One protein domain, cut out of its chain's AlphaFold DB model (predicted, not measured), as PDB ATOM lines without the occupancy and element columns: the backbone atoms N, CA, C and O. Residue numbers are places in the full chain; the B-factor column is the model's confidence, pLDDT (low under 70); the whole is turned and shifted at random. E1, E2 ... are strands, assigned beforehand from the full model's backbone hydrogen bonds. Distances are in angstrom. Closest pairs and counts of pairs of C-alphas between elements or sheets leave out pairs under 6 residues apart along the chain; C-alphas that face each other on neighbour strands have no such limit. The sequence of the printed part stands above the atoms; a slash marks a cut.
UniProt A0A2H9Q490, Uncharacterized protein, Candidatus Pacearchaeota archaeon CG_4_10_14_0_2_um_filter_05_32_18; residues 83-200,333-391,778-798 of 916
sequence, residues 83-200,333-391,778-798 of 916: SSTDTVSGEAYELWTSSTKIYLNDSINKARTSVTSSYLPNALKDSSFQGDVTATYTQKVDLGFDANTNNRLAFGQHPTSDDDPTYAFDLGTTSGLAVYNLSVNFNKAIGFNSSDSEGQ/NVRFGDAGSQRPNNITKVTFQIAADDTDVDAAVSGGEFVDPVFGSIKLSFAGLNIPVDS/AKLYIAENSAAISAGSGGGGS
ATOM      1  N   SER A  83     199.296 250.776 339.044       33.56
ATOM      2  CA  SER A  83     200.520 250.572 338.261       33.56
ATOM      3  C   SER A  83     200.198 249.582 337.140       33.56
ATOM      4  O   SER A  83     200.319 248.370 337.299       33.56
ATOM      5  N   SER A  84     199.708 250.099 336.019       41.88
ATOM      6  CA  SER A  84     199.641 249.377 334.754       41.88
ATOM      7  C   SER A  84     201.036 249.371 334.118       41.88
ATOM      8  O   SER A  84     201.267 249.957 333.061       41.88
ATOM      9  N   THR A  85     202.013 248.783 334.806       44.53
ATOM     10  CA  THR A  85     203.277 248.443 334.154       44.53
ATOM     11  C   THR A  85     202.981 247.391 333.102       44.53
ATOM     12  O   THR A  85     202.286 246.417 333.402       44.53
ATOM     13  N   ASP A  86     203.505 247.593 331.897       52.59
ATOM     14  CA  ASP A  86     203.454 246.601 330.832       52.59
ATOM     15  C   ASP A  86     203.945 245.259 331.392       52.59
ATOM     16  O   ASP A  86     204.990 245.184 332.050       52.59
ATOM     17  N   THR A  87     203.158 244.194 331.231       59.50
ATOM     18  CA  THR A  87     203.589 242.881 331.708       59.50
ATOM     19  C   THR A  87     204.538 242.312 330.677       59.50
ATOM     20  O   THR A  87     204.112 241.922 329.589       59.50
ATOM     21  N   VAL A  88     205.817 242.281 331.032       71.69
ATOM     22  CA  VAL A  88     206.877 241.686 330.228       71.69
ATOM     23  C   VAL A  88     207.316 240.387 330.890       71.69
ATOM     24  O   VAL A  88     207.730 240.377 332.051       71.69
ATOM     25  N   SER A  89     207.249 239.282 330.155       77.50
ATOM     26  CA  SER A  89     207.898 238.024 330.530       77.50
ATOM     27  C   SER A  89     208.864 237.602 329.434       77.50
ATOM     28  O   SER A  89     208.470 237.621 328.273       77.50
ATOM     29  N   GLY A  90     210.075 237.179 329.796       78.06
ATOM     30  CA  GLY A  90     211.151 236.878 328.842       78.06
ATOM     31  C   GLY A  90     212.126 238.045 328.667       78.06
ATOM     32  O   GLY A  90     212.067 239.030 329.406       78.06
ATOM     33  N   GLU A  91     213.047 237.919 327.714       83.25
ATOM     34  CA  GLU A  91     213.985 238.989 327.364       83.25
ATOM     35  C   GLU A  91     213.310 240.042 326.480       83.25
ATOM     36  O   GLU A  91     212.984 239.784 325.324       83.25
ATOM     37  N   ALA A  92     213.137 241.255 326.997       87.38
ATOM     38  CA  ALA A  92     212.693 242.395 326.207       87.38
ATOM     39  C   ALA A  92     213.378 243.676 326.667       87.38
ATOM     40  O   ALA A  92     213.718 243.842 327.840       87.38
ATOM     41  N   TYR A  93     213.555 244.593 325.727       88.81
ATOM     42  CA  TYR A  93     214.207 245.864 325.954       88.81
ATOM     43  C   TYR A  93     213.385 247.015 325.391       88.81
ATOM     44  O   TYR A  93     213.098 247.064 324.196       88.81
ATOM     45  N   GLU A  94     213.031 247.945 326.274       90.62
ATOM     46  CA  GLU A  94     212.310 249.173 325.950       90.62
ATOM     47  C   GLU A  94     213.167 250.093 325.076       90.62
ATOM     48  O   GLU A  94     214.320 250.408 325.399       90.62
ATOM     49  N   LEU A  95     212.584 250.570 323.977       91.19
ATOM     50  CA  LEU A  95     213.236 251.511 323.073       91.19
ATOM     51  C   LEU A  95     213.031 252.976 323.459       91.19
ATOM     52  O   LEU A  95     213.582 253.845 322.795       91.19
ATOM     53  N   TRP A  96     212.323 253.257 324.555       85.88
ATOM     54  CA  TRP A  96     212.175 254.589 325.143       85.88
ATOM     55  C   TRP A  96     212.851 254.675 326.519       85.88
ATOM     56  O   TRP A  96     213.367 253.699 327.063       85.88
ATOM     57  N   THR A  97     212.895 255.876 327.092       80.88
ATOM     58  CA  THR A  97     213.418 256.130 328.443       80.88
ATOM     59  C   THR A  97     212.520 257.113 329.191       80.88
ATOM     60  O   THR A  97     211.557 257.633 328.637       80.88
ATOM     61  N   SER A  98     212.816 257.409 330.457       75.25
ATOM     62  CA  SER A  98     212.104 258.468 331.184       75.25
ATOM     63  C   SER A  98     212.390 259.874 330.646       75.25
ATOM     64  O   SER A  98     211.566 260.753 330.840       75.25
ATOM     65  N   SER A  99     213.548 260.098 330.011       75.50
ATOM     66  CA  SER A  99     213.991 261.415 329.517       75.50
ATOM     67  C   SER A  99     213.847 261.600 328.008       75.50
ATOM     68  O   SER A  99     214.102 262.681 327.493       75.50
ATOM     69  N   THR A 100     213.574 260.525 327.276       85.06
ATOM     70  CA  THR A 100     213.443 260.542 325.818       85.06
ATOM     71  C   THR A 100     212.427 259.482 325.443       85.06
ATOM     72  O   THR A 100     212.689 258.284 325.606       85.06
ATOM     73  N   LYS A 101     211.260 259.944 325.007       90.12
ATOM     74  CA  LYS A 101     210.147 259.130 324.524       90.12
ATOM     75  C   LYS A 101     210.166 259.072 322.991       90.12
ATOM     76  O   LYS A 101     211.082 259.606 322.368       90.12
ATOM     77  N   ILE A 102     209.197 258.365 322.418       91.81
ATOM     78  CA  ILE A 102     208.975 258.281 320.971       91.81
ATOM     79  C   ILE A 102     207.576 258.847 320.716       91.81
ATOM     80  O   ILE A 102     206.587 258.152 320.957       91.81
ATOM     81  N   TYR A 103     207.504 260.115 320.318       92.38
ATOM     82  CA  TYR A 103     206.250 260.826 320.044       92.38
ATOM     83  C   TYR A 103     205.827 260.675 318.577       92.38
ATOM     84  O   TYR A 103     206.510 260.021 317.784       92.38
ATOM     85  N   LEU A 104     204.692 261.267 318.195       90.44
ATOM     86  CA  LEU A 104     204.263 261.306 316.797       90.44
ATOM     87  C   LEU A 104     205.378 261.899 315.912       90.44
ATOM     88  O   LEU A 104     206.027 262.875 316.283       90.44
ATOM     89  N   ASN A 105     205.615 261.294 314.750       87.06
ATOM     90  CA  ASN A 105     206.714 261.571 313.818       87.06
ATOM     91  C   ASN A 105     208.137 261.254 314.313       87.06
ATOM     92  O   ASN A 105     209.085 261.421 313.539       87.06
ATOM     93  N   ASP A 106     208.332 260.746 315.535       89.56
ATOM     94  CA  ASP A 106     209.649 260.274 315.963       89.56
ATOM     95  C   ASP A 106     209.994 258.914 315.352       89.56
ATOM     96  O   ASP A 106     209.164 258.011 315.219       89.56
ATOM     97  N   SER A 107     211.275 258.744 315.032       89.75
ATOM     98  CA  SER A 107     211.826 257.488 314.535       89.75
ATOM     99  C   SER A 107     211.971 256.439 315.644       89.75
ATOM    100  O   SER A 107     212.251 256.771 316.797       89.75
ATOM    101  N   ILE A 108     211.932 255.155 315.277       90.62
ATOM    102  CA  ILE A 108     212.175 254.006 316.173       90.62
ATOM    103  C   ILE A 108     213.491 254.155 316.957       90.62
ATOM    104  O   ILE A 108     213.597 253.716 318.103       90.62
ATOM    105  N   ASN A 109     214.500 254.796 316.359       91.19
ATOM    106  CA  ASN A 109     215.815 254.968 316.965       91.19
ATOM    107  C   ASN A 109     215.999 256.260 317.796       91.19
ATOM    108  O   ASN A 109     217.125 256.571 318.200       91.19
ATOM    109  N   LYS A 110     214.922 257.016 318.057       90.88
ATOM    110  CA  LYS A 110     214.959 258.329 318.726       90.88
ATOM    111  C   LYS A 110     215.654 258.290 320.087       90.88
ATOM    112  O   LYS A 110     216.527 259.112 320.361       90.88
ATOM    113  N   ALA A 111     215.272 257.343 320.940       88.81
ATOM    114  CA  ALA A 111     215.815 257.226 322.294       88.81
ATOM    115  C   ALA A 111     216.954 256.199 322.400       88.81
ATOM    116  O   ALA A 111     217.836 256.330 323.254       88.81
ATOM    117  N   ARG A 112     216.972 255.183 321.531       90.81
ATOM    118  CA  ARG A 112     217.991 254.126 321.492       90.81
ATOM    119  C   ARG A 112     218.392 253.869 320.049       90.81
ATOM    120  O   ARG A 112     217.537 253.763 319.194       90.81
ATOM    121  N   THR A 113     219.681 253.686 319.780       92.44
ATOM    122  CA  THR A 113     220.162 253.371 318.422       92.44
ATOM    123  C   THR A 113     220.552 251.908 318.238       92.44
ATOM    124  O   THR A 113     220.656 251.442 317.108       92.44
ATOM    125  N   SER A 114     220.786 251.174 319.330       92.69
ATOM    126  CA  SER A 114     221.160 249.760 319.276       92.69
ATOM    127  C   SER A 114     220.794 248.995 320.549       92.69
ATOM    128  O   SER A 114     220.644 249.585 321.623       92.69
ATOM    129  N   VAL A 115     220.689 247.673 320.410       92.31
ATOM    130  CA  VAL A 115     220.437 246.690 321.471       92.31
ATOM    131  C   VAL A 115     221.532 245.627 321.418       92.31
ATOM    132  O   VAL A 115     221.903 245.164 320.342       92.31
ATOM    133  N   THR A 116     222.081 245.251 322.570       91.00
ATOM    134  CA  THR A 116     223.222 244.329 322.695       91.00
ATOM    135  C   THR A 116     222.927 243.228 323.718       91.00
ATOM    136  O   THR A 116     221.892 243.244 324.393       91.00
ATOM    137  N   SER A 117     223.874 242.303 323.891       87.25
ATOM    138  CA  SER A 117     223.848 241.244 324.910       87.25
ATOM    139  C   SER A 117     223.661 241.730 326.352       87.25
ATOM    140  O   SER A 117     223.260 240.948 327.207       87.25
ATOM    141  N   SER A 118     223.901 243.012 326.659       83.12
ATOM    142  CA  SER A 118     223.601 243.549 327.994       83.12
ATOM    143  C   SER A 118     222.103 243.640 328.289       83.12
ATOM    144  O   SER A 118     221.733 243.768 329.453       83.12
ATOM    145  N   TYR A 119     221.265 243.614 327.250       83.44
ATOM    146  CA  TYR A 119     219.811 243.742 327.352       83.44
ATOM    147  C   TYR A 119     219.077 242.464 326.940       83.44
ATOM    148  O   TYR A 119     218.094 242.114 327.580       83.44
ATOM    149  N   LEU A 120     219.586 241.750 325.929       84.31
ATOM    150  CA  LEU A 120     219.100 240.428 325.520       84.31
ATOM    151  C   LEU A 120     220.236 239.386 325.637       84.31
ATOM    152  O   LEU A 120     220.874 239.055 324.631       84.31
ATOM    153  N   PRO A 121     220.599 238.945 326.857       86.19
ATOM    154  CA  PRO A 121     221.786 238.117 327.081       86.19
ATOM    155  C   PRO A 121     221.723 236.715 326.467       86.19
ATOM    156  O   PRO A 121     222.786 236.139 326.218       86.19
ATOM    157  N   ASN A 122     220.533 236.170 326.205       84.50
ATOM    158  CA  ASN A 122     220.362 234.901 325.506       84.50
ATOM    159  C   ASN A 122     220.283 235.122 323.995       84.50
ATOM    160  O   ASN A 122     221.059 234.515 323.254       84.50
ATOM    161  N   ALA A 123     219.401 236.018 323.533       87.69
ATOM    162  CA  ALA A 123     219.188 236.214 322.099       87.69
ATOM    163  C   ALA A 123     220.392 236.866 321.397       87.69
ATOM    164  O   ALA A 123     220.658 236.562 320.243       87.69
ATOM    165  N   LEU A 124     221.162 237.728 322.073       92.44
ATOM    166  CA  LEU A 124     222.319 238.434 321.494       92.44
ATOM    167  C   LEU A 124     223.658 237.992 322.090       92.44
ATOM    168  O   LEU A 124     224.629 238.745 322.056       92.44
ATOM    169  N   LYS A 125     223.722 236.786 322.657       91.75
ATOM    170  CA  LYS A 125     224.890 236.277 323.378       91.75
ATOM    171  C   LYS A 125     226.193 236.379 322.565       91.75
ATOM    172  O   LYS A 125     226.276 235.918 321.426       91.75
ATOM    173  N   ASP A 126     227.239 236.910 323.196       94.50
ATOM    174  CA  ASP A 126     228.602 236.886 322.654       94.50
ATOM    175  C   ASP A 126     229.188 235.467 322.744       94.50
ATOM    176  O   ASP A 126     229.001 234.761 323.742       94.50
ATOM    177  N   SER A 127     229.933 235.040 321.724       95.19
ATOM    178  CA  SER A 127     230.463 233.673 321.653       95.19
ATOM    179  C   SER A 127     231.779 233.607 320.860       95.19
ATOM    180  O   SER A 127     232.404 234.627 320.549       95.19
ATOM    181  N   SER A 128     232.276 232.400 320.604       95.19
ATOM    182  CA  SER A 128     233.520 232.148 319.873       95.19
ATOM    183  C   SER A 128     233.320 231.119 318.775       95.19
ATOM    184  O   SER A 128     232.610 230.141 318.976       95.19
ATOM    185  N   PHE A 129     233.988 231.324 317.643       96.38
ATOM    186  CA  PHE A 129     234.027 230.400 316.520       96.38
ATOM    187  C   PHE A 129     235.401 229.733 316.435       96.38
ATOM    188  O   PHE A 129     236.436 230.398 316.559       96.38
ATOM    189  N   GLN A 130     235.391 228.416 316.236       94.94
ATOM    190  CA  GLN A 130     236.569 227.552 316.223       94.94
ATOM    191  C   GLN A 130     236.749 226.934 314.831       94.94
ATOM    192  O   GLN A 130     236.529 225.742 314.673       94.94
ATOM    193  N   GLY A 131     237.117 227.748 313.839       91.94
ATOM    194  CA  GLY A 131     237.363 227.288 312.467       91.94
ATOM    195  C   GLY A 131     238.836 227.366 312.073       91.94
ATOM    196  O   GLY A 131     239.723 227.034 312.863       91.94
ATOM    197  N   ASP A 132     239.098 227.902 310.877       94.81
ATOM    198  CA  ASP A 132     240.447 228.231 310.385       94.81
ATOM    199  C   ASP A 132     241.260 229.091 311.368       94.81
ATOM    200  O   ASP A 132     242.483 228.969 311.486       94.81
ATOM    201  N   VAL A 133     240.561 229.945 312.113       94.94
ATOM    202  CA  VAL A 133     241.080 230.680 313.260       94.94
ATOM    203  C   VAL A 133     240.118 230.598 314.444       94.94
ATOM    204  O   VAL A 133     238.899 230.581 314.298       94.94
ATOM    205  N   THR A 134     240.673 230.665 315.657       96.19
ATOM    206  CA  THR A 134     239.893 230.973 316.865       96.19
ATOM    207  C   THR A 134     239.593 232.469 316.921       96.19
ATOM    208  O   THR A 134     240.502 233.282 317.175       96.19
ATOM    209  N   ALA A 135     238.323 232.820 316.725       96.44
ATOM    210  CA  ALA A 135     237.801 234.182 316.778       96.44
ATOM    211  C   ALA A 135     236.668 234.297 317.809       96.44
ATOM    212  O   ALA A 135     235.858 233.392 317.965       96.44
ATOM    213  N   THR A 136     236.595 235.423 318.513       97.62
ATOM    214  CA  THR A 136     235.428 235.778 319.337       97.62
ATOM    215  C   THR A 136     234.555 236.742 318.555       97.62
ATOM    216  O   THR A 136     235.084 237.550 317.785       97.62
ATOM    217  N   TYR A 137     233.247 236.711 318.783       97.69
ATOM    218  CA  TYR A 137     232.316 237.622 318.136       97.69
ATOM    219  C   TYR A 137     231.254 238.164 319.074       97.69
ATOM    220  O   TYR A 137     230.892 237.534 320.067       97.69
ATOM    221  N   THR A 138     230.771 239.351 318.721       97.81
ATOM    222  CA  THR A 138     229.675 240.033 319.404       97.81
ATOM    223  C   THR A 138     228.498 240.228 318.466       97.81
ATOM    224  O   THR A 138     228.681 240.377 317.250       97.81
ATOM    225  N   GLN A 139     227.295 240.239 319.037       97.00
ATOM    226  CA  GLN A 139     226.042 240.367 318.299       97.00
ATOM    227  C   GLN A 139     225.247 241.571 318.796       97.00
ATOM    228  O   GLN A 139     225.261 241.904 319.983       97.00
ATOM    229  N   LYS A 140     224.570 242.262 317.880       95.88
ATOM    230  CA  LYS A 140     223.707 243.394 318.225       95.88
ATOM    231  C   LYS A 140     222.618 243.634 317.190       95.88
ATOM    232  O   LYS A 140     222.763 243.244 316.031       95.88
ATOM    233  N   VAL A 141     221.585 244.349 317.616       96.50
ATOM    234  CA  VAL A 141     220.565 244.963 316.762       96.50
ATOM    235  C   VAL A 141     220.891 246.448 316.650       96.50
ATOM    236  O   VAL A 141     220.962 247.132 317.666       96.50
ATOM    237  N   ASP A 142     221.109 246.958 315.445       93.69
ATOM    238  CA  ASP A 142     221.182 248.393 315.166       93.69
ATOM    239  C   ASP A 142     219.834 248.839 314.594       93.69
ATOM    240  O   ASP A 142     219.406 248.333 313.560       93.69
ATOM    241  N   LEU A 143     219.152 249.763 315.267       92.00
ATOM    242  CA  LEU A 143     217.807 250.188 314.881       92.00
ATOM    243  C   LEU A 143     217.838 251.047 313.615       92.00
ATOM    244  O   LEU A 143     218.755 251.852 313.413       92.00
ATOM    245  N   GLY A 144     216.825 250.863 312.771       83.31
ATOM    246  CA  GLY A 144     216.629 251.605 311.534       83.31
ATOM    247  C   GLY A 144     216.577 253.107 311.783       83.31
ATOM    248  O   GLY A 144     216.087 253.570 312.813       83.31
ATOM    249  N   PHE A 145     217.129 253.873 310.846       71.38
ATOM    250  CA  PHE A 145     217.077 255.330 310.879       71.38
ATOM    251  C   PHE A 145     215.998 255.844 309.931       71.38
ATOM    252  O   PHE A 145     215.639 255.175 308.960       71.38
ATOM    253  N   ASP A 146     215.513 257.048 310.213       65.00
ATOM    254  CA  ASP A 146     214.545 257.721 309.363       65.00
ATOM    255  C   ASP A 146     215.188 258.249 308.073       65.00
ATOM    256  O   ASP A 146     216.162 259.005 308.087       65.00
ATOM    257  N   ALA A 147     214.610 257.849 306.942       59.97
ATOM    258  CA  ALA A 147     214.896 258.403 305.622       59.97
ATOM    259  C   ALA A 147     213.750 259.312 305.131       59.97
ATOM    260  O   ALA A 147     213.346 259.258 303.968       59.97
ATOM    261  N   ASN A 148     213.251 260.162 306.028       60.88
ATOM    262  CA  ASN A 148     212.168 261.142 305.900       60.88
ATOM    263  C   ASN A 148     210.727 260.592 305.831       60.88
ATOM    264  O   ASN A 148     209.795 261.394 305.750       60.88
ATOM    265  N   THR A 149     210.512 259.271 305.815       64.38
ATOM    266  CA  THR A 149     209.167 258.664 305.638       64.38
ATOM    267  C   THR A 149     208.948 257.307 306.302       64.38
ATOM    268  O   THR A 149     207.809 256.876 306.356       64.38
ATOM    269  N   ASN A 150     209.987 256.638 306.807       74.88
ATOM    270  CA  ASN A 150     209.884 255.252 307.274       74.88
ATOM    271  C   ASN A 150     210.521 255.103 308.655       74.88
ATOM    272  O   ASN A 150     211.387 255.890 309.039       74.88
ATOM    273  N   ASN A 151     210.148 254.036 309.350       86.25
ATOM    274  CA  ASN A 151     210.556 253.681 310.703       86.25
ATOM    275  C   ASN A 151     210.195 254.762 311.730       86.25
ATOM    276  O   ASN A 151     210.998 255.050 312.620       86.25
ATOM    277  N   ARG A 152     209.014 255.377 311.600       88.31
ATOM    278  CA  ARG A 152     208.512 256.440 312.488       88.31
ATOM    279  C   ARG A 152     207.105 256.136 312.974       88.31
ATOM    280  O   ARG A 152     206.362 255.462 312.268       88.31
ATOM    281  N   LEU A 153     206.748 256.661 314.140       91.19
ATOM    282  CA  LEU A 153     205.363 256.650 314.598       91.19
ATOM    283  C   LEU A 153     204.552 257.634 313.747       91.19
ATOM    284  O   LEU A 153     204.889 258.814 313.692       91.19
ATOM    285  N   ALA A 154     203.491 257.160 313.112       89.94
ATOM    286  CA  ALA A 154     202.583 257.947 312.295       89.94
ATOM    287  C   ALA A 154     201.131 257.698 312.722       89.94
ATOM    288  O   ALA A 154     200.826 256.705 313.387       89.94
ATOM    289  N   PHE A 155     200.247 258.618 312.342       90.94
ATOM    290  CA  PHE A 155     198.802 258.432 312.391       90.94
ATOM    291  C   PHE A 155     198.290 258.420 310.952       90.94
ATOM    292  O   PHE A 155     198.504 259.376 310.209       90.94
ATOM    293  N   GLY A 156     197.669 257.320 310.545       90.00
ATOM    294  CA  GLY A 156     197.332 257.081 309.147       90.00
ATOM    295  C   GLY A 156     196.524 255.807 308.959       90.00
ATOM    296  O   GLY A 156     196.302 255.067 309.918       90.00
ATOM    297  N   GLN A 157     196.068 255.555 307.731       88.88
ATOM    298  CA  GLN A 157     195.401 254.297 307.374       88.88
ATOM    299  C   GLN A 157     196.424 253.163 307.439       88.88
ATOM    300  O   GLN A 157     197.307 253.076 306.588       88.88
ATOM    301  N   HIS A 158     196.312 252.338 308.479       87.75
ATOM    302  CA  HIS A 158     197.224 251.234 308.753       87.75
ATOM    303  C   HIS A 158     196.452 249.985 309.203       87.75
ATOM    304  O   HIS A 158     195.483 250.113 309.954       87.75
ATOM    305  N   PRO A 159     196.928 248.776 308.855       82.31
ATOM    306  CA  PRO A 159     198.137 248.512 308.070       82.31
ATOM    307  C   PRO A 159     198.006 248.843 306.581       82.31
ATOM    308  O   PRO A 159     199.009 249.158 305.960       82.31
ATOM    309  N   THR A 160     196.794 248.841 306.027       85.12
ATOM    310  CA  THR A 160     196.570 249.118 304.605       85.12
ATOM    311  C   THR A 160     195.717 250.363 304.394       85.12
ATOM    312  O   THR A 160     195.036 250.850 305.296       85.12
ATOM    313  N   SER A 161     195.663 250.846 303.149       85.00
ATOM    314  CA  SER A 161     194.772 251.943 302.758       85.00
ATOM    315  C   SER A 161     193.281 251.598 302.813       85.00
ATOM    316  O   SER A 161     192.481 252.453 302.447       85.00
ATOM    317  N   ASP A 162     192.907 250.363 303.165       86.88
ATOM    318  CA  ASP A 162     191.525 249.902 303.353       86.88
ATOM    319  C   ASP A 162     191.134 249.790 304.839       86.88
ATOM    320  O   ASP A 162     189.983 249.469 305.145       86.88
ATOM    321  N   ASP A 163     192.050 250.128 305.749       90.25
ATOM    322  CA  ASP A 163     191.822 250.171 307.190       90.25
ATOM    323  C   ASP A 163     191.506 251.591 307.690       90.25
ATOM    324  O   ASP A 163     191.778 252.602 307.031       90.25
ATOM    325  N   ASP A 164     190.913 251.671 308.881       90.75
ATOM    326  CA  ASP A 164     190.676 252.944 309.560       90.75
ATOM    327  C   ASP A 164     191.992 253.593 310.022       90.75
ATOM    328  O   ASP A 164     192.955 252.889 310.343       90.75
ATOM    329  N   PRO A 165     192.044 254.935 310.118       91.44
ATOM    330  CA  PRO A 165     193.223 255.616 310.619       91.44
ATOM    331  C   PRO A 165     193.531 255.254 312.081       91.44
ATOM    332  O   PRO A 165     192.666 255.333 312.959       91.44
ATOM    333  N   THR A 166     194.783 254.882 312.346       92.06
ATOM    334  CA  THR A 166     195.306 254.516 313.668       92.06
ATOM    335  C   THR A 166     196.768 254.943 313.816       92.06
ATOM    336  O   THR A 166     197.450 255.231 312.834       92.06
ATOM    337  N   TYR A 167     197.274 254.948 315.051       91.94
ATOM    338  CA  TYR A 167     198.711 255.045 315.291       91.94
ATOM    339  C   TYR A 167     199.412 253.738 314.915       91.94
ATOM    340  O   TYR A 167     199.021 252.660 315.380       91.94
ATOM    341  N   ALA A 168     200.474 253.842 314.123       91.75
ATOM    342  CA  ALA A 168     201.329 252.725 313.744       91.75
ATOM    343  C   ALA A 168     202.765 253.195 313.491       91.75
ATOM    344  O   ALA A 168     203.020 254.384 313.310       91.75
ATOM    345  N   PHE A 169     203.714 252.262 313.474       90.12
ATOM    346  CA  PHE A 169     205.025 252.526 312.892       90.12
ATOM    347  C   PHE A 169     205.030 252.147 311.419       90.12
ATOM    348  O   PHE A 169     204.887 250.962 311.124       90.12
ATOM    349  N   ASP A 170     205.284 253.116 310.538       86.19
ATOM    350  CA  ASP A 170     205.611 252.868 309.129       86.19
ATOM    351  C   ASP A 170     206.931 252.093 309.081       86.19
ATOM    352  O   ASP A 170     207.946 252.587 309.568       86.19
ATOM    353  N   LEU A 171     206.966 250.890 308.530       86.25
ATOM    354  CA  LEU A 171     208.152 250.048 308.419       86.25
ATOM    355  C   LEU A 171     208.707 250.145 306.997       86.25
ATOM    356  O   LEU A 171     207.986 250.027 306.015       86.25
ATOM    357  N   GLY A 172     210.017 250.347 306.846       80.81
ATOM    358  CA  GLY A 172     210.602 250.383 305.503       80.81
ATOM    359  C   GLY A 172     210.496 249.025 304.793       80.81
ATOM    360  O   GLY A 172     210.765 247.999 305.409       80.81
ATOM    361  N   THR A 173     210.188 249.027 303.489       79.38
ATOM    362  CA  THR A 173     210.029 247.821 302.634       79.38
ATOM    363  C   THR A 173     211.242 247.512 301.746       79.38
ATOM    364  O   THR A 173     211.261 246.569 300.961       79.38
ATOM    365  N   THR A 174     212.292 248.337 301.807       71.44
ATOM    366  CA  THR A 174     213.507 248.163 300.991       71.44
ATOM    367  C   THR A 174     214.731 248.017 301.887       71.44
ATOM    368  O   THR A 174     214.862 248.713 302.887       71.44
ATOM    369  N   SER A 175     215.710 247.203 301.491       60.41
ATOM    370  CA  SER A 175     216.945 246.948 302.259       60.41
ATOM    371  C   SER A 175     217.832 248.180 302.543       60.41
ATOM    372  O   SER A 175     218.698 248.141 303.419       60.41
ATOM    373  N   GLY A 176     217.631 249.299 301.837       62.75
ATOM    374  CA  GLY A 176     218.237 250.605 302.153       62.75
ATOM    375  C   GLY A 176     217.537 251.379 303.281       62.75
ATOM    376  O   GLY A 176     218.076 252.381 303.744       62.75
ATOM    377  N   LEU A 177     216.367 250.903 303.709       72.44
ATOM    378  CA  LEU A 177     215.429 251.492 304.670       72.44
ATOM    379  C   LEU A 177     215.057 250.482 305.767       72.44
ATOM    380  O   LEU A 177     213.953 250.516 306.298       72.44
ATOM    381  N   ALA A 178     215.972 249.561 306.075       84.69
ATOM    382  CA  ALA A 178     215.750 248.483 307.030       84.69
ATOM    383  C   ALA A 178     215.183 248.992 308.365       84.69
ATOM    384  O   ALA A 178     215.684 249.975 308.919       84.69
ATOM    385  N   VAL A 179     214.181 248.282 308.882       90.50
ATOM    386  CA  VAL A 179     213.597 248.476 310.216       90.50
ATOM    387  C   VAL A 179     214.674 248.311 311.285       90.50
ATOM    388  O   VAL A 179     214.747 249.087 312.236       90.50
ATOM    389  N   TYR A 180     215.560 247.331 311.105       92.56
ATOM    390  CA  TYR A 180     216.787 247.179 311.881       92.56
ATOM    391  C   TYR A 180     217.834 246.361 311.117       92.56
ATOM    392  O   TYR A 180     217.544 245.662 310.146       92.56
ATOM    393  N   ASN A 181     219.080 246.435 311.580       93.12
ATOM    394  CA  ASN A 181     220.171 245.584 311.132       93.12
ATOM    395  C   ASN A 181     220.608 244.647 312.259       93.12
ATOM    396  O   ASN A 181     220.980 245.100 313.342       93.12
ATOM    397  N   LEU A 182     220.664 243.353 311.980       95.06
ATOM    398  CA  LEU A 182     221.307 242.373 312.847       95.06
ATOM    399  C   LEU A 182     222.787 242.273 312.465       95.06
ATOM    400  O   LEU A 182     223.117 241.980 311.317       95.06
ATOM    401  N   SER A 183     223.696 242.541 313.401       95.25
ATOM    402  CA  SER A 183     225.137 242.582 313.130       95.25
ATOM    403  C   SER A 183     225.911 241.588 313.981       95.25
ATOM    404  O   SER A 183     225.770 241.579 315.201       95.25
ATOM    405  N   VAL A 184     226.820 240.851 313.341       97.38
ATOM    406  CA  VAL A 184     227.813 239.978 313.979       97.38
ATOM    407  C   VAL A 184     229.203 240.519 313.667       97.38
ATOM    408  O   VAL A 184     229.555 240.659 312.495       97.38
ATOM    409  N   ASN A 185     229.999 240.838 314.690       97.25
ATOM    410  CA  ASN A 185     231.351 241.382 314.525       97.25
ATOM    411  C   ASN A 185     232.388 240.410 315.084       97.25
ATOM    412  O   ASN A 185     232.369 240.115 316.276       97.25
ATOM    413  N   PHE A 186     233.323 239.968 314.248       97.44
ATOM    414  CA  PHE A 186     234.399 239.059 314.634       97.44
ATOM    415  C   PHE A 186     235.672 239.841 314.972       97.44
ATOM    416  O   PHE A 186     236.055 240.780 314.274       97.44
ATOM    417  N   ASN A 187     236.379 239.437 316.029       97.25
ATOM    418  CA  ASN A 187     237.640 240.078 316.428       97.25
ATOM    419  C   ASN A 187     238.821 239.764 315.487       97.25
ATOM    420  O   ASN A 187     239.884 240.380 315.597       97.25
ATOM    421  N   LYS A 188     238.649 238.790 314.589       96.44
ATOM    422  CA  LYS A 188     239.591 238.364 313.554       96.44
ATOM    423  C   LYS A 188     238.805 238.021 312.294       96.44
ATOM    424  O   LYS A 188     237.634 237.668 312.385       96.44
ATOM    425  N   ALA A 189     239.453 238.112 311.138       95.88
ATOM    426  CA  ALA A 189     238.844 237.653 309.899       95.88
ATOM    427  C   ALA A 189     238.775 236.123 309.870       95.88
ATOM    428  O   ALA A 189     239.759 235.473 310.220       95.88
ATOM    429  N   ILE A 190     237.631 235.590 309.454       96.31
ATOM    430  CA  ILE A 190     237.358 234.154 309.356       96.31
ATOM    431  C   ILE A 190     237.267 233.761 307.884       96.31
ATOM    432  O   ILE A 190     236.577 234.423 307.099       96.31
ATOM    433  N   GLY A 191     237.940 232.670 307.526       96.38
ATOM    434  CA  GLY A 191     237.724 231.954 306.278       96.38
ATOM    435  C   GLY A 191     236.681 230.857 306.465       96.38
ATOM    436  O   GLY A 191     237.021 229.720 306.780       96.38
ATOM    437  N   PHE A 192     235.404 231.175 306.255       95.94
ATOM    438  CA  PHE A 192     234.305 230.212 306.374       95.94
ATOM    439  C   PHE A 192     234.338 229.116 305.301       95.94
ATOM    440  O   PHE A 192     233.797 228.045 305.526       95.94
ATOM    441  N   ASN A 193     234.998 229.355 304.165       94.81
ATOM    442  CA  ASN A 193     235.211 228.361 303.105       94.81
ATOM    443  C   ASN A 193     236.499 227.528 303.294       94.81
ATOM    444  O   ASN A 193     237.034 226.980 302.329       94.81
ATOM    445  N   SER A 194     237.081 227.554 304.494       95.38
ATOM    446  CA  SER A 194     238.208 226.697 304.859       95.38
ATOM    447  C   SER A 194     237.695 225.324 305.280       95.38
ATOM    448  O   SER A 194     236.703 225.242 306.001       95.38
ATOM    449  N   SER A 195     238.442 224.266 304.960       90.88
ATOM    450  CA  SER A 195     238.152 222.907 305.436       90.88
ATOM    451  C   SER A 195     238.157 222.781 306.963       90.88
ATOM    452  O   SER A 195     237.570 221.853 307.498       90.88
ATOM    453  N   ASP A 196     238.836 223.696 307.664       92.31
ATOM    454  CA  ASP A 196     238.850 223.740 309.133       92.31
ATOM    455  C   ASP A 196     237.606 224.444 309.711       92.31
ATOM    456  O   ASP A 196     237.337 224.332 310.903       92.31
ATOM    457  N   SER A 197     236.869 225.193 308.884       93.44
ATOM    458  CA  SER A 197     235.655 225.929 309.264       93.44
ATOM    459  C   SER A 197     234.373 225.179 308.890       93.44
ATOM    460  O   SER A 197     233.370 225.338 309.580       93.44
ATOM    461  N   GLU A 198     234.392 224.377 307.824       90.19
ATOM    462  CA  GLU A 198     233.286 223.493 307.431       90.19
ATOM    463  C   GLU A 198     232.965 222.487 308.557       90.19
ATOM    464  O   GLU A 198     233.858 221.995 309.250       90.19
ATOM    465  N   GLY A 199     231.676 222.253 308.813       83.62
ATOM    466  CA  GLY A 199     231.189 221.396 309.902       83.62
ATOM    467  C   GLY A 199     231.295 222.001 311.310       83.62
ATOM    468  O   GLY A 199     230.774 221.434 312.271       83.62
ATOM    469  N   GLN A 200     231.928 223.171 311.472       89.31
ATOM    470  CA  GLN A 200     232.001 223.864 312.764       89.31
ATOM    471  C   GLN A 200     230.715 224.637 313.064       89.31
ATOM    472  O   GLN A 200     230.027 225.110 312.155       89.31
ATOM    473  N   ASN A 333     218.534 241.758 303.196       92.38
ATOM    474  CA  ASN A 333     219.809 241.852 302.478       92.38
ATOM    475  C   ASN A 333     220.982 241.533 303.406       92.38
ATOM    476  O   ASN A 333     221.069 242.089 304.499       92.38
ATOM    477  N   VAL A 334     221.922 240.697 302.969       93.94
ATOM    478  CA  VAL A 334     223.133 240.390 303.742       93.94
ATOM    479  C   VAL A 334     224.347 241.146 303.204       93.94
ATOM    480  O   VAL A 334     224.525 241.292 301.997       93.94
ATOM    481  N   ARG A 335     225.211 241.630 304.102       94.19
ATOM    482  CA  ARG A 335     226.495 242.262 303.770       94.19
ATOM    483  C   ARG A 335     227.648 241.617 304.522       94.19
ATOM    484  O   ARG A 335     227.575 241.439 305.739       94.19
ATOM    485  N   PHE A 336     228.736 241.345 303.809       95.62
ATOM    486  CA  PHE A 336     230.012 240.905 304.360       95.62
ATOM    487  C   PHE A 336     230.979 242.097 304.462       95.62
ATOM    488  O   PHE A 336     231.362 242.728 303.467       95.62
ATOM    489  N   GLY A 337     231.399 242.406 305.687       92.06
ATOM    490  CA  GLY A 337     232.138 243.619 306.032       92.06
ATOM    491  C   GLY A 337     231.227 244.841 306.197       92.06
ATOM    492  O   GLY A 337     230.006 244.747 306.122       92.06
ATOM    493  N   ASP A 338     231.818 246.019 306.412       85.31
ATOM    494  CA  ASP A 338     231.043 247.244 306.668       85.31
ATOM    495  C   ASP A 338     230.271 247.765 305.446       85.31
ATOM    496  O   ASP A 338     229.238 248.412 305.601       85.31
ATOM    497  N   ALA A 339     230.753 247.478 304.233       81.00
ATOM    498  CA  ALA A 339     230.193 248.007 302.985       81.00
ATOM    499  C   ALA A 339     229.745 246.926 301.985       81.00
ATOM    500  O   ALA A 339     229.446 247.267 300.846       81.00
ATOM    501  N   GLY A 340     229.719 245.648 302.382       78.62
ATOM    502  CA  GLY A 340     229.416 244.540 301.470       78.62
ATOM    503  C   GLY A 340     230.460 244.428 300.358       78.62
ATOM    504  O   GLY A 340     230.245 244.843 299.221       78.62
ATOM    505  N   SER A 341     231.666 243.994 300.705       85.31
ATOM    506  CA  SER A 341     232.740 243.771 299.717       85.31
ATOM    507  C   SER A 341     233.700 242.655 300.121       85.31
ATOM    508  O   SER A 341     234.724 242.435 299.466       85.31
ATOM    509  N   GLN A 342     233.412 241.982 301.234       90.56
ATOM    510  CA  GLN A 342     234.166 240.822 301.672       90.56
ATOM    511  C   GLN A 342     233.583 239.558 301.044       90.56
ATOM    512  O   GLN A 342     232.479 239.531 300.510       90.56
ATOM    513  N   ARG A 343     234.372 238.494 301.084       93.50
ATOM    514  CA  ARG A 343     233.998 237.170 300.593       93.50
ATOM    515  C   ARG A 343     234.085 236.182 301.754       93.50
ATOM    516  O   ARG A 343     234.805 236.479 302.712       93.50
ATOM    517  N   PRO A 344     233.433 235.009 301.666       95.19
ATOM    518  CA  PRO A 344     233.464 233.995 302.724       95.19
ATOM    519  C   PRO A 344     234.863 233.576 303.191       95.19
ATOM    520  O   PRO A 344     235.005 233.093 304.305       95.19
ATOM    521  N   ASN A 345     235.912 233.815 302.401       94.19
ATOM    522  CA  ASN A 345     237.296 233.533 302.778       94.19
ATOM    523  C   ASN A 345     237.957 234.580 303.696       94.19
ATOM    524  O   ASN A 345     239.122 234.407 304.043       94.19
ATOM    525  N   ASN A 346     237.286 235.693 304.010       95.06
ATOM    526  CA  ASN A 346     237.846 236.773 304.825       95.06
ATOM    527  C   ASN A 346     236.744 237.676 305.413       95.06
ATOM    528  O   ASN A 346     236.689 238.874 305.115       95.06
ATOM    529  N   ILE A 347     235.845 237.105 306.218       96.19
ATOM    530  CA  ILE A 347     234.738 237.841 306.843       96.19
ATOM    531  C   ILE A 347     235.157 238.357 308.220       96.19
ATOM    532  O   ILE A 347     235.562 237.584 309.083       96.19
ATOM    533  N   THR A 348     235.017 239.664 308.451       95.88
ATOM    534  CA  THR A 348     235.157 240.282 309.787       95.88
ATOM    535  C   THR A 348     233.824 240.729 310.375       95.88
ATOM    536  O   THR A 348     233.731 240.979 311.575       95.88
ATOM    537  N   LYS A 349     232.789 240.858 309.541       96.50
ATOM    538  CA  LYS A 349     231.453 241.289 309.948       96.50
ATOM    539  C   LYS A 349     230.404 240.710 309.013       96.50
ATOM    540  O   LYS A 349     230.616 240.712 307.802       96.50
ATOM    541  N   VAL A 350     229.272 240.291 309.560       96.56
ATOM    542  CA  VAL A 350     228.065 239.977 308.785       96.56
ATOM    543  C   VAL A 350     226.950 240.891 309.271       96.56
ATOM    544  O   VAL A 350     226.742 241.014 310.475       96.56
ATOM    545  N   THR A 351     226.281 241.577 308.349       95.25
ATOM    546  CA  THR A 351     225.125 242.432 308.648       95.25
ATOM    547  C   THR A 351     223.922 241.933 307.863       95.25
ATOM    548  O   THR A 351     224.000 241.852 306.640       95.25
ATOM    549  N   PHE A 352     222.826 241.629 308.549       93.81
ATOM    550  CA  PHE A 352     221.533 241.314 307.955       93.81
ATOM    551  C   PHE A 352     220.649 242.548 308.085       93.81
ATOM    552  O   PHE A 352     220.356 242.988 309.193       93.81
ATOM    553  N   GLN A 353     220.283 243.139 306.960       92.94
ATOM    554  CA  GLN A 353     219.360 244.261 306.895       92.94
ATOM    555  C   GLN A 353     217.949 243.694 306.778       92.94
ATOM    556  O   GLN A 353     217.703 242.932 305.842       92.94
ATOM    557  N   ILE A 354     217.069 244.039 307.717       92.12
ATOM    558  CA  ILE A 354     215.705 243.512 307.804       92.12
ATOM    559  C   ILE A 354     214.709 244.646 307.558       92.12
ATOM    560  O   ILE A 354     214.711 245.645 308.276       92.12
ATOM    561  N   ALA A 355     213.892 244.498 306.525       90.06
ATOM    562  CA  ALA A 355     212.802 245.378 306.122       90.06
ATOM    563  C   ALA A 355     211.486 244.577 306.112       90.06
ATOM    564  O   ALA A 355     211.532 243.347 306.151       90.06
ATOM    565  N   ALA A 356     210.340 245.256 306.075       86.75
ATOM    566  CA  ALA A 356     209.056 244.603 305.830       86.75
ATOM    567  C   ALA A 356     209.034 243.952 304.433       86.75
ATOM    568  O   ALA A 356     209.693 244.447 303.511       86.75
ATOM    569  N   ASP A 357     208.300 242.845 304.297       80.94
ATOM    570  CA  ASP A 357     208.282 242.022 303.080       80.94
ATOM    571  C   ASP A 357     207.702 242.795 301.884       80.94
ATOM    572  O   ASP A 357     208.283 242.801 300.796       80.94
ATOM    573  N   ASP A 358     206.579 243.483 302.105       78.94
ATOM    574  CA  ASP A 358     205.895 244.333 301.135       78.94
ATOM    575  C   ASP A 358     205.076 245.438 301.831       78.94
ATOM    576  O   ASP A 358     205.138 245.602 303.048       78.94
ATOM    577  N   THR A 359     204.336 246.215 301.036       74.81
ATOM    578  CA  THR A 359     203.503 247.340 301.488       74.81
ATOM    579  C   THR A 359     202.191 246.934 302.160       74.81
ATOM    580  O   THR A 359     201.470 247.802 302.624       74.81
ATOM    581  N   ASP A 360     201.830 245.649 302.173       71.25
ATOM    582  CA  ASP A 360     200.626 245.174 302.866       71.25
ATOM    583  C   ASP A 360     200.945 244.795 304.329       71.25
ATOM    584  O   ASP A 360     200.043 244.631 305.152       71.25
ATOM    585  N   VAL A 361     202.236 244.667 304.668       74.31
ATOM    586  CA  VAL A 361     202.759 244.371 306.015       74.31
ATOM    587  C   VAL A 361     203.788 245.405 306.494       74.31
ATOM    588  O   VAL A 361     204.593 245.130 307.386       74.31
ATOM    589  N   ASP A 362     203.764 246.610 305.925       79.88
ATOM    590  CA  ASP A 362     204.703 247.698 306.216       79.88
ATOM    591  C   ASP A 362     204.287 248.573 307.403       79.88
ATOM    592  O   ASP A 362     204.751 249.699 307.539       79.88
ATOM    593  N   ALA A 363     203.458 248.054 308.308       86.12
ATOM    594  CA  ALA A 363     203.015 248.792 309.480       86.12
ATOM    595  C   ALA A 363     202.976 247.916 310.736       86.12
ATOM    596  O   ALA A 363     202.346 246.857 310.764       86.12
ATOM    597  N   ALA A 364     203.585 248.395 311.822       89.00
ATOM    598  CA  ALA A 364     203.354 247.838 313.152       89.00
ATOM    599  C   ALA A 364     202.267 248.652 313.860       89.00
ATOM    600  O   ALA A 364     202.525 249.761 314.326       89.00
ATOM    601  N   VAL A 365     201.054 248.100 313.940       90.12
ATOM    602  CA  VAL A 365     199.923 248.664 314.700       90.12
ATOM    603  C   VAL A 365     200.002 248.297 316.186       90.12
ATOM    604  O   VAL A 365     200.778 247.424 316.574       90.12
ATOM    605  N   SER A 366     199.216 248.961 317.038       88.06
ATOM    606  CA  SER A 366     199.186 248.688 318.485       88.06
ATOM    607  C   SER A 366     198.896 247.211 318.786       88.06
ATOM    608  O   SER A 366     197.910 246.651 318.314       88.06
ATOM    609  N   GLY A 367     199.744 246.585 319.602       83.62
ATOM    610  CA  GLY A 367     199.727 245.148 319.890       83.62
ATOM    611  C   GLY A 367     200.399 244.277 318.819       83.62
ATOM    612  O   GLY A 367     200.459 243.060 318.981       83.62
ATOM    613  N   GLY A 368     200.892 244.877 317.735       85.19
ATOM    614  CA  GLY A 368     201.557 244.201 316.629       85.19
ATOM    615  C   GLY A 368     202.991 243.780 316.952       85.19
ATOM    616  O   GLY A 368     203.705 244.413 317.738       85.19
ATOM    617  N   GLU A 369     203.428 242.706 316.298       89.38
ATOM    618  CA  GLU A 369     204.778 242.162 316.412       89.38
ATOM    619  C   GLU A 369     205.366 241.940 315.019       89.38
ATOM    620  O   GLU A 369     204.744 241.314 314.164       89.38
ATOM    621  N   PHE A 370     206.583 242.428 314.808       90.06
ATOM    622  CA  PHE A 370     207.380 242.180 313.616       90.06
ATOM    623  C   PHE A 370     208.526 241.238 313.993       90.06
ATOM    624  O   PHE A 370     209.504 241.637 314.633       90.06
ATOM    625  N   VAL A 371     208.348 239.956 313.672       90.50
ATOM    626  CA  VAL A 371     209.306 238.887 313.982       90.50
ATOM    627  C   VAL A 371     210.376 238.837 312.900       90.50
ATOM    628  O   VAL A 371     210.065 238.896 311.714       90.50
ATOM    629  N   ASP A 372     211.632 238.683 313.309       89.62
ATOM    630  CA  ASP A 372     212.750 238.538 312.388       89.62
ATOM    631  C   ASP A 372     212.540 237.361 311.414       89.62
ATOM    632  O   ASP A 372     212.456 236.213 311.863       89.62
ATOM    633  N   PRO A 373     212.503 237.601 310.090       88.19
ATOM    634  CA  PRO A 373     212.157 236.561 309.126       88.19
ATOM    635  C   PRO A 373     213.312 235.585 308.845       88.19
ATOM    636  O   PRO A 373     213.089 234.526 308.264       88.19
ATOM    637  N   VAL A 374     214.551 235.910 309.248       89.31
ATOM    638  CA  VAL A 374     215.742 235.086 308.969       89.31
ATOM    639  C   VAL A 374     215.969 234.022 310.047       89.31
ATOM    640  O   VAL A 374     216.181 232.850 309.732       89.31
ATOM    641  N   PHE A 375     215.948 234.429 311.314       88.75
ATOM    642  CA  PHE A 375     216.265 233.608 312.482       88.75
ATOM    643  C   PHE A 375     215.029 233.290 313.333       88.75
ATOM    644  O   PHE A 375     215.024 232.279 314.033       88.75
ATOM    645  N   GLY A 376     213.982 234.124 313.299       87.88
ATOM    646  CA  GLY A 376     212.742 233.905 314.056       87.88
ATOM    647  C   GLY A 376     212.899 233.980 315.579       87.88
ATOM    648  O   GLY A 376     212.027 233.516 316.318       87.88
ATOM    649  N   SER A 377     214.015 234.519 316.065       87.19
ATOM    650  CA  SER A 377     214.399 234.526 317.481       87.19
ATOM    651  C   SER A 377     214.247 235.886 318.157       87.19
ATOM    652  O   SER A 377     214.162 235.948 319.383       87.19
ATOM    653  N   ILE A 378     214.186 236.964 317.376       91.94
ATOM    654  CA  ILE A 378     214.046 238.348 317.836       91.94
ATOM    655  C   ILE A 378     212.796 238.944 317.187       91.94
ATOM    656  O   ILE A 378     212.453 238.593 316.059       91.94
ATOM    657  N   LYS A 379     212.123 239.853 317.889       91.75
ATOM    658  CA  LYS A 379     211.001 240.629 317.365       91.75
ATOM    659  C   LYS A 379     211.062 242.089 317.793       91.75
ATOM    660  O   LYS A 379     211.544 242.408 318.882       91.75
ATOM    661  N   LEU A 380     210.529 242.960 316.944       92.69
ATOM    662  CA  LEU A 380     210.100 244.307 317.301       92.69
ATOM    663  C   LEU A 380     208.624 244.236 317.718       92.69
ATOM    664  O   LEU A 380     207.802 243.741 316.955       92.69
ATOM    665  N   SER A 381     208.271 244.704 318.913       92.38
ATOM    666  CA  SER A 381     206.887 244.686 319.408       92.38
ATOM    667  C   SER A 381     206.429 246.101 319.733       92.38
ATOM    668  O   SER A 381     207.037 246.774 320.572       92.38
ATOM    669  N   PHE A 382     205.365 246.552 319.067       92.88
ATOM    670  CA  PHE A 382     204.683 247.794 319.405       92.88
ATOM    671  C   PHE A 382     203.520 247.456 320.331       92.88
ATOM    672  O   PHE A 382     202.442 247.077 319.886       92.88
ATOM    673  N   ALA A 383     203.733 247.585 321.639       88.62
ATOM    674  CA  ALA A 383     202.720 247.223 322.628       88.62
ATOM    675  C   ALA A 383     201.489 248.146 322.554       88.62
ATOM    676  O   ALA A 383     200.376 247.721 322.856       88.62
ATOM    677  N   GLY A 384     201.700 249.397 322.137       90.69
ATOM    678  CA  GLY A 384     200.684 250.435 322.009       90.69
ATOM    679  C   GLY A 384     201.169 251.776 322.546       90.69
ATOM    680  O   GLY A 384     202.370 252.018 322.675       90.69
ATOM    681  N   LEU A 385     200.232 252.658 322.870       89.81
ATOM    682  CA  LEU A 385     200.515 253.984 323.422       89.81
ATOM    683  C   LEU A 385     200.544 253.945 324.960       89.81
ATOM    684  O   LEU A 385     199.961 253.049 325.576       89.81
ATOM    685  N   ASN A 386     201.193 254.920 325.604       88.94
ATOM    686  CA  ASN A 386     201.046 255.128 327.054       88.94
ATOM    687  C   ASN A 386     199.585 255.362 327.454       88.94
ATOM    688  O   ASN A 386     199.129 254.772 328.434       88.94
ATOM    689  N   ILE A 387     198.854 256.134 326.646       89.31
ATOM    690  CA  ILE A 387     197.413 256.341 326.768       89.31
ATOM    691  C   ILE A 387     196.733 255.814 325.500       89.31
ATOM    692  O   ILE A 387     196.749 256.489 324.462       89.31
ATOM    693  N   PRO A 388     196.128 254.611 325.564       88.25
ATOM    694  CA  PRO A 388     195.330 254.067 324.472       88.25
ATOM    695  C   PRO A 388     194.245 255.039 323.995       88.25
ATOM    696  O   PRO A 388     193.770 255.883 324.758       88.25
ATOM    697  N   VAL A 389     193.854 254.922 322.728       87.50
ATOM    698  CA  VAL A 389     192.875 255.821 322.087       87.50
ATOM    699  C   VAL A 389     191.478 255.735 322.715       87.50
ATOM    700  O   VAL A 389     190.730 256.700 322.679       87.50
ATOM    701  N   ASP A 390     191.152 254.602 323.333       84.00
ATOM    702  CA  ASP A 390     189.894 254.290 324.020       84.00
ATOM    703  C   ASP A 390     190.000 254.405 325.556       84.00
ATOM    704  O   ASP A 390     189.135 253.931 326.296       84.00
ATOM    705  N   SER A 391     191.077 255.016 326.057       85.69
ATOM    706  CA  SER A 391     191.344 255.141 327.491       85.69
ATOM    707  C   SER A 391     190.462 256.187 328.173       85.69
ATOM    708  O   SER A 391     190.299 257.298 327.681       85.69
ATOM    709  N   ALA A 778     204.737 256.261 322.082       93.38
ATOM    710  CA  ALA A 778     204.754 254.845 321.743       93.38
ATOM    711  C   ALA A 778     205.594 253.992 322.708       93.38
ATOM    712  O   ALA A 778     206.732 254.326 323.053       93.38
ATOM    713  N   LYS A 779     205.052 252.825 323.071       91.50
ATOM    714  CA  LYS A 779     205.722 251.765 323.830       91.50
ATOM    715  C   LYS A 779     206.242 250.682 322.880       91.50
ATOM    716  O   LYS A 779     205.526 249.743 322.529       91.50
ATOM    717  N   LEU A 780     207.491 250.835 322.447       92.31
ATOM    718  CA  LEU A 780     208.157 249.958 321.483       92.31
ATOM    719  C   LEU A 780     209.304 249.151 322.115       92.31
ATOM    720  O   LEU A 780     210.135 249.708 322.836       92.31
ATOM    721  N   TYR A 781     209.385 247.859 321.805       93.00
ATOM    722  CA  TYR A 781     210.370 246.934 322.366       93.00
ATOM    723  C   TYR A 781     211.134 246.175 321.285       93.00
ATOM    724  O   TYR A 781     210.564 245.809 320.262       93.00
ATOM    725  N   ILE A 782     212.389 245.831 321.578       93.69
ATOM    726  CA  ILE A 782     213.087 244.709 320.938       93.69
ATOM    727  C   ILE A 782     213.155 243.568 321.944       93.69
ATOM    728  O   ILE A 782     213.619 243.763 323.067       93.69
ATOM    729  N   ALA A 783     212.690 242.389 321.554       91.31
ATOM    730  CA  ALA A 783     212.539 241.258 322.458       91.31
ATOM    731  C   ALA A 783     212.930 239.936 321.807       91.31
ATOM    732  O   ALA A 783     212.965 239.828 320.581       91.31
ATOM    733  N   GLU A 784     213.197 238.918 322.621       89.38
ATOM    734  CA  GLU A 784     213.192 237.543 322.129       89.38
ATOM    735  C   GLU A 784     211.775 237.163 321.673       89.38
ATOM    736  O   GLU A 784     210.774 237.653 322.202       89.38
ATOM    737  N   ASN A 785     211.663 236.271 320.692       87.44
ATOM    738  CA  ASN A 785     210.371 235.921 320.104       87.44
ATOM    739  C   ASN A 785     209.394 235.315 321.137       87.44
ATOM    740  O   ASN A 785     208.197 235.603 321.118       87.44
ATOM    741  N   SER A 786     209.905 234.539 322.102       82.31
ATOM    742  CA  SER A 786     209.107 233.958 323.192       82.31
ATOM    743  C   SER A 786     208.676 234.954 324.267       82.31
ATOM    744  O   SER A 786     207.914 234.571 325.157       82.31
ATOM    745  N   ALA A 787     209.156 236.201 324.227       80.56
ATOM    746  CA  ALA A 787     208.745 237.196 325.196       80.56
ATOM    747  C   ALA A 787     207.259 237.521 325.017       80.56
ATOM    748  O   ALA A 787     206.784 237.724 323.900       80.56
ATOM    749  N   ALA A 788     206.528 237.609 326.122       78.69
ATOM    750  CA  ALA A 788     205.164 238.118 326.122       78.69
ATOM    751  C   ALA A 788     205.195 239.554 326.630       78.69
ATOM    752  O   ALA A 788     205.702 239.809 327.725       78.69
ATOM    753  N   ILE A 789     204.666 240.469 325.826       79.88
ATOM    754  CA  ILE A 789     204.565 241.890 326.141       79.88
ATOM    755  C   ILE A 789     203.089 242.242 326.025       79.88
ATOM    756  O   ILE A 789     202.481 242.067 324.974       79.88
ATOM    757  N   SER A 790     202.497 242.711 327.116       67.88
ATOM    758  CA  SER A 790     201.147 243.268 327.092       67.88
ATOM    759  C   SER A 790     201.213 244.694 327.595       67.88
ATOM    760  O   SER A 790     201.771 244.937 328.669       67.88
ATOM    761  N   ALA A 791     200.659 245.624 326.817       59.50
ATOM    762  CA  ALA A 791     200.521 246.997 327.258       59.50
ATOM    763  C   ALA A 791     199.627 247.042 328.501       59.50
ATOM    764  O   ALA A 791     198.466 246.631 328.474       59.50
ATOM    765  N   GLY A 792     200.161 247.563 329.599       55.16
ATOM    766  CA  GLY A 792     199.342 248.006 330.708       55.16
ATOM    767  C   GLY A 792     198.536 249.213 330.237       55.16
ATOM    768  O   GLY A 792     199.118 250.206 329.795       55.16
ATOM    769  N   SER A 793     197.207 249.129 330.325       40.38
ATOM    770  CA  SER A 793     196.308 250.264 330.102       40.38
ATOM    771  C   SER A 793     196.676 251.369 331.087       40.38
ATOM    772  O   SER A 793     196.427 251.189 332.280       40.38
ATOM    773  N   GLY A 794     197.312 252.440 330.596       38.25
ATOM    774  CA  GLY A 794     197.841 253.537 331.400       38.25
ATOM    775  C   GLY A 794     196.897 253.913 332.537       38.25
ATOM    776  O   GLY A 794     195.738 254.246 332.308       38.25
ATOM    777  N   GLY A 795     197.381 253.797 333.769       34.94
ATOM    778  CA  GLY A 795     196.841 254.484 334.929       34.94
ATOM    779  C   GLY A 795     197.748 255.670 335.217       34.94
ATOM    780  O   GLY A 795     198.852 255.477 335.723       34.94
ATOM    781  N   GLY A 796     197.290 256.875 334.871       34.41
ATOM    782  CA  GLY A 796     197.922 258.138 335.221       34.41
ATOM    783  C   GLY A 796     198.053 258.214 336.737       34.41
ATOM    784  O   GLY A 796     197.085 258.374 337.478       34.41
ATOM    785  N   GLY A 797     199.268 257.986 337.212       34.16
ATOM    786  CA  GLY A 797     199.590 257.962 338.621       34.16
ATOM    787  C   GLY A 797     201.089 257.827 338.770       34.16
ATOM    788  O   GLY A 797     201.653 256.772 338.489       34.16
ATOM    789  N   SER A 798     201.740 258.894 339.235       37.03
ATOM    790  CA  SER A 798     203.152 258.903 339.625       37.03
ATOM    791  C   SER A 798     203.378 257.976 340.835       37.03
ATOM    792  O   SER A 798     203.536 258.405 341.977       37.03
TER     793      SER A 798
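Overview. This is residues 83 to 200, 333 to 391 and 778 to 798 of the 916 residues of an uncharacterized protein of Candidatus Pacearchaeota archaeon CG_4_10_14_0_2_um_filter_05_32_18 (UniProt A0A2H9Q490). This elongated domain is a small, only partly face-to-face sandwich with a long, twisted sheet running away from it. The sandwich packs the sheet E2, E14, E13, E12 against the smaller sheet E6, E7, E11, their strands crossed; in the long sheet the strands E5, E8 and E10 lie side by side, with E3 and E4 along one edge and E9 along the other. A short ribbon of E1 and E15 packs by E15 on E13, near the first and last printed residues. The printed part has 198 residues, no named helix and fifteen named strands, E1 to E15 in order along the chain, with antiparallel neighbours; the class is all strand, though under half of the residues, 83, are in named elements. It is compact, with a radius of gyration of the C-alphas of 18.5 A, and spans 60 by 35 by 27 A.

Along the chain. E1, residues 87 to 89, begins with C-alpha 87 at (203.589, 242.881, 331.708). E2 is residues 92 to 94, E3 residues 114 to 116 and E4 residues 127 to 130. E5, residues 134 to 143, runs 29.3 A from C-alpha 134 at (239.893, 230.973, 316.865). E6 is residues 152 to 157, 14.2 A, and E7 residues 165 to 170, 12.8 A. E8, residues 180 to 190, is the longest strand by residues; it measures 24.5 A and bends by 91 degrees at residue 187. E9 is residues 333 to 336 and E10 residues 347 to 354, 19.9 A. E11 is residues 363 to 365, E12 residues 368 to 371 and E13 residues 378 to 385, 21.4 A. E14 is residues 778 to 784, 19.3 A, and E15, residues 788 to 790, ends with C-alpha 790 at (201.147, 243.268, 327.092).

Arrangement. The largest sheet is branched at E5, with E3 and E4 on one side of it and E8 on the other side. The pairing is staggered: E4 is beside residues 134 to 137 of E5, E3 beside residues 140 to 143. N 129 and O 135 of the hairpin E4 and E5 are within hydrogen-bond range at 2.8 A, and so are N 115 and O 141 of the neighbours E3 and E5, at 2.8 A. E5 and E8 are antiparallel at 163 degrees, with N 142 and O 181 at 2.8 A. E10 lies on the other side of E8, with N 182 and O 352 at 2.8 A. E9 and E10, a hairpin, have N 335 and O 351 at 2.8 A. In the sandwich, two sheets face to face, the facing parts are 10.2 A centre to centre and the strands stand at 50 degrees. The closest C-alphas of E11 and E13 are those of Ala 364 and Phe 382, 6.4 A apart. Within hydrogen-bond range are N 93 and O 782 of E2 and E14, 2.8 A, N 379 and O 783 of E13 and E14, 2.8 A, and N 370 and O 380 of the hairpin E12 and E13, 2.8 A. In the smaller sheet, N 154 and O 168 of the hairpin E6 and E7 are 2.8 A apart, and N 169 and O 364 of E7 and E11 2.9 A. E1 and E15 have N 89 and O 788 at 2.9 A; the closest C-alphas of E15 and E13 are those of Ser 790 and Ala 383, 6.2 A.

Size, cuts and confidence. The two C-alphas farthest apart are those of Ser 195 and Gly 797, 61.8 A. Residues 201 to 332 are not printed, with 24.0 A between C-alphas 200 and 333, nor are residues 392 to 777, with 14.6 A between C-alphas 391 and 778. The link from E2 to E3 is long. The mean pLDDT of the printed part is 85.2; residues 83 to 87, 146 to 149, 175 to 176 and 790 to 798 are under 70.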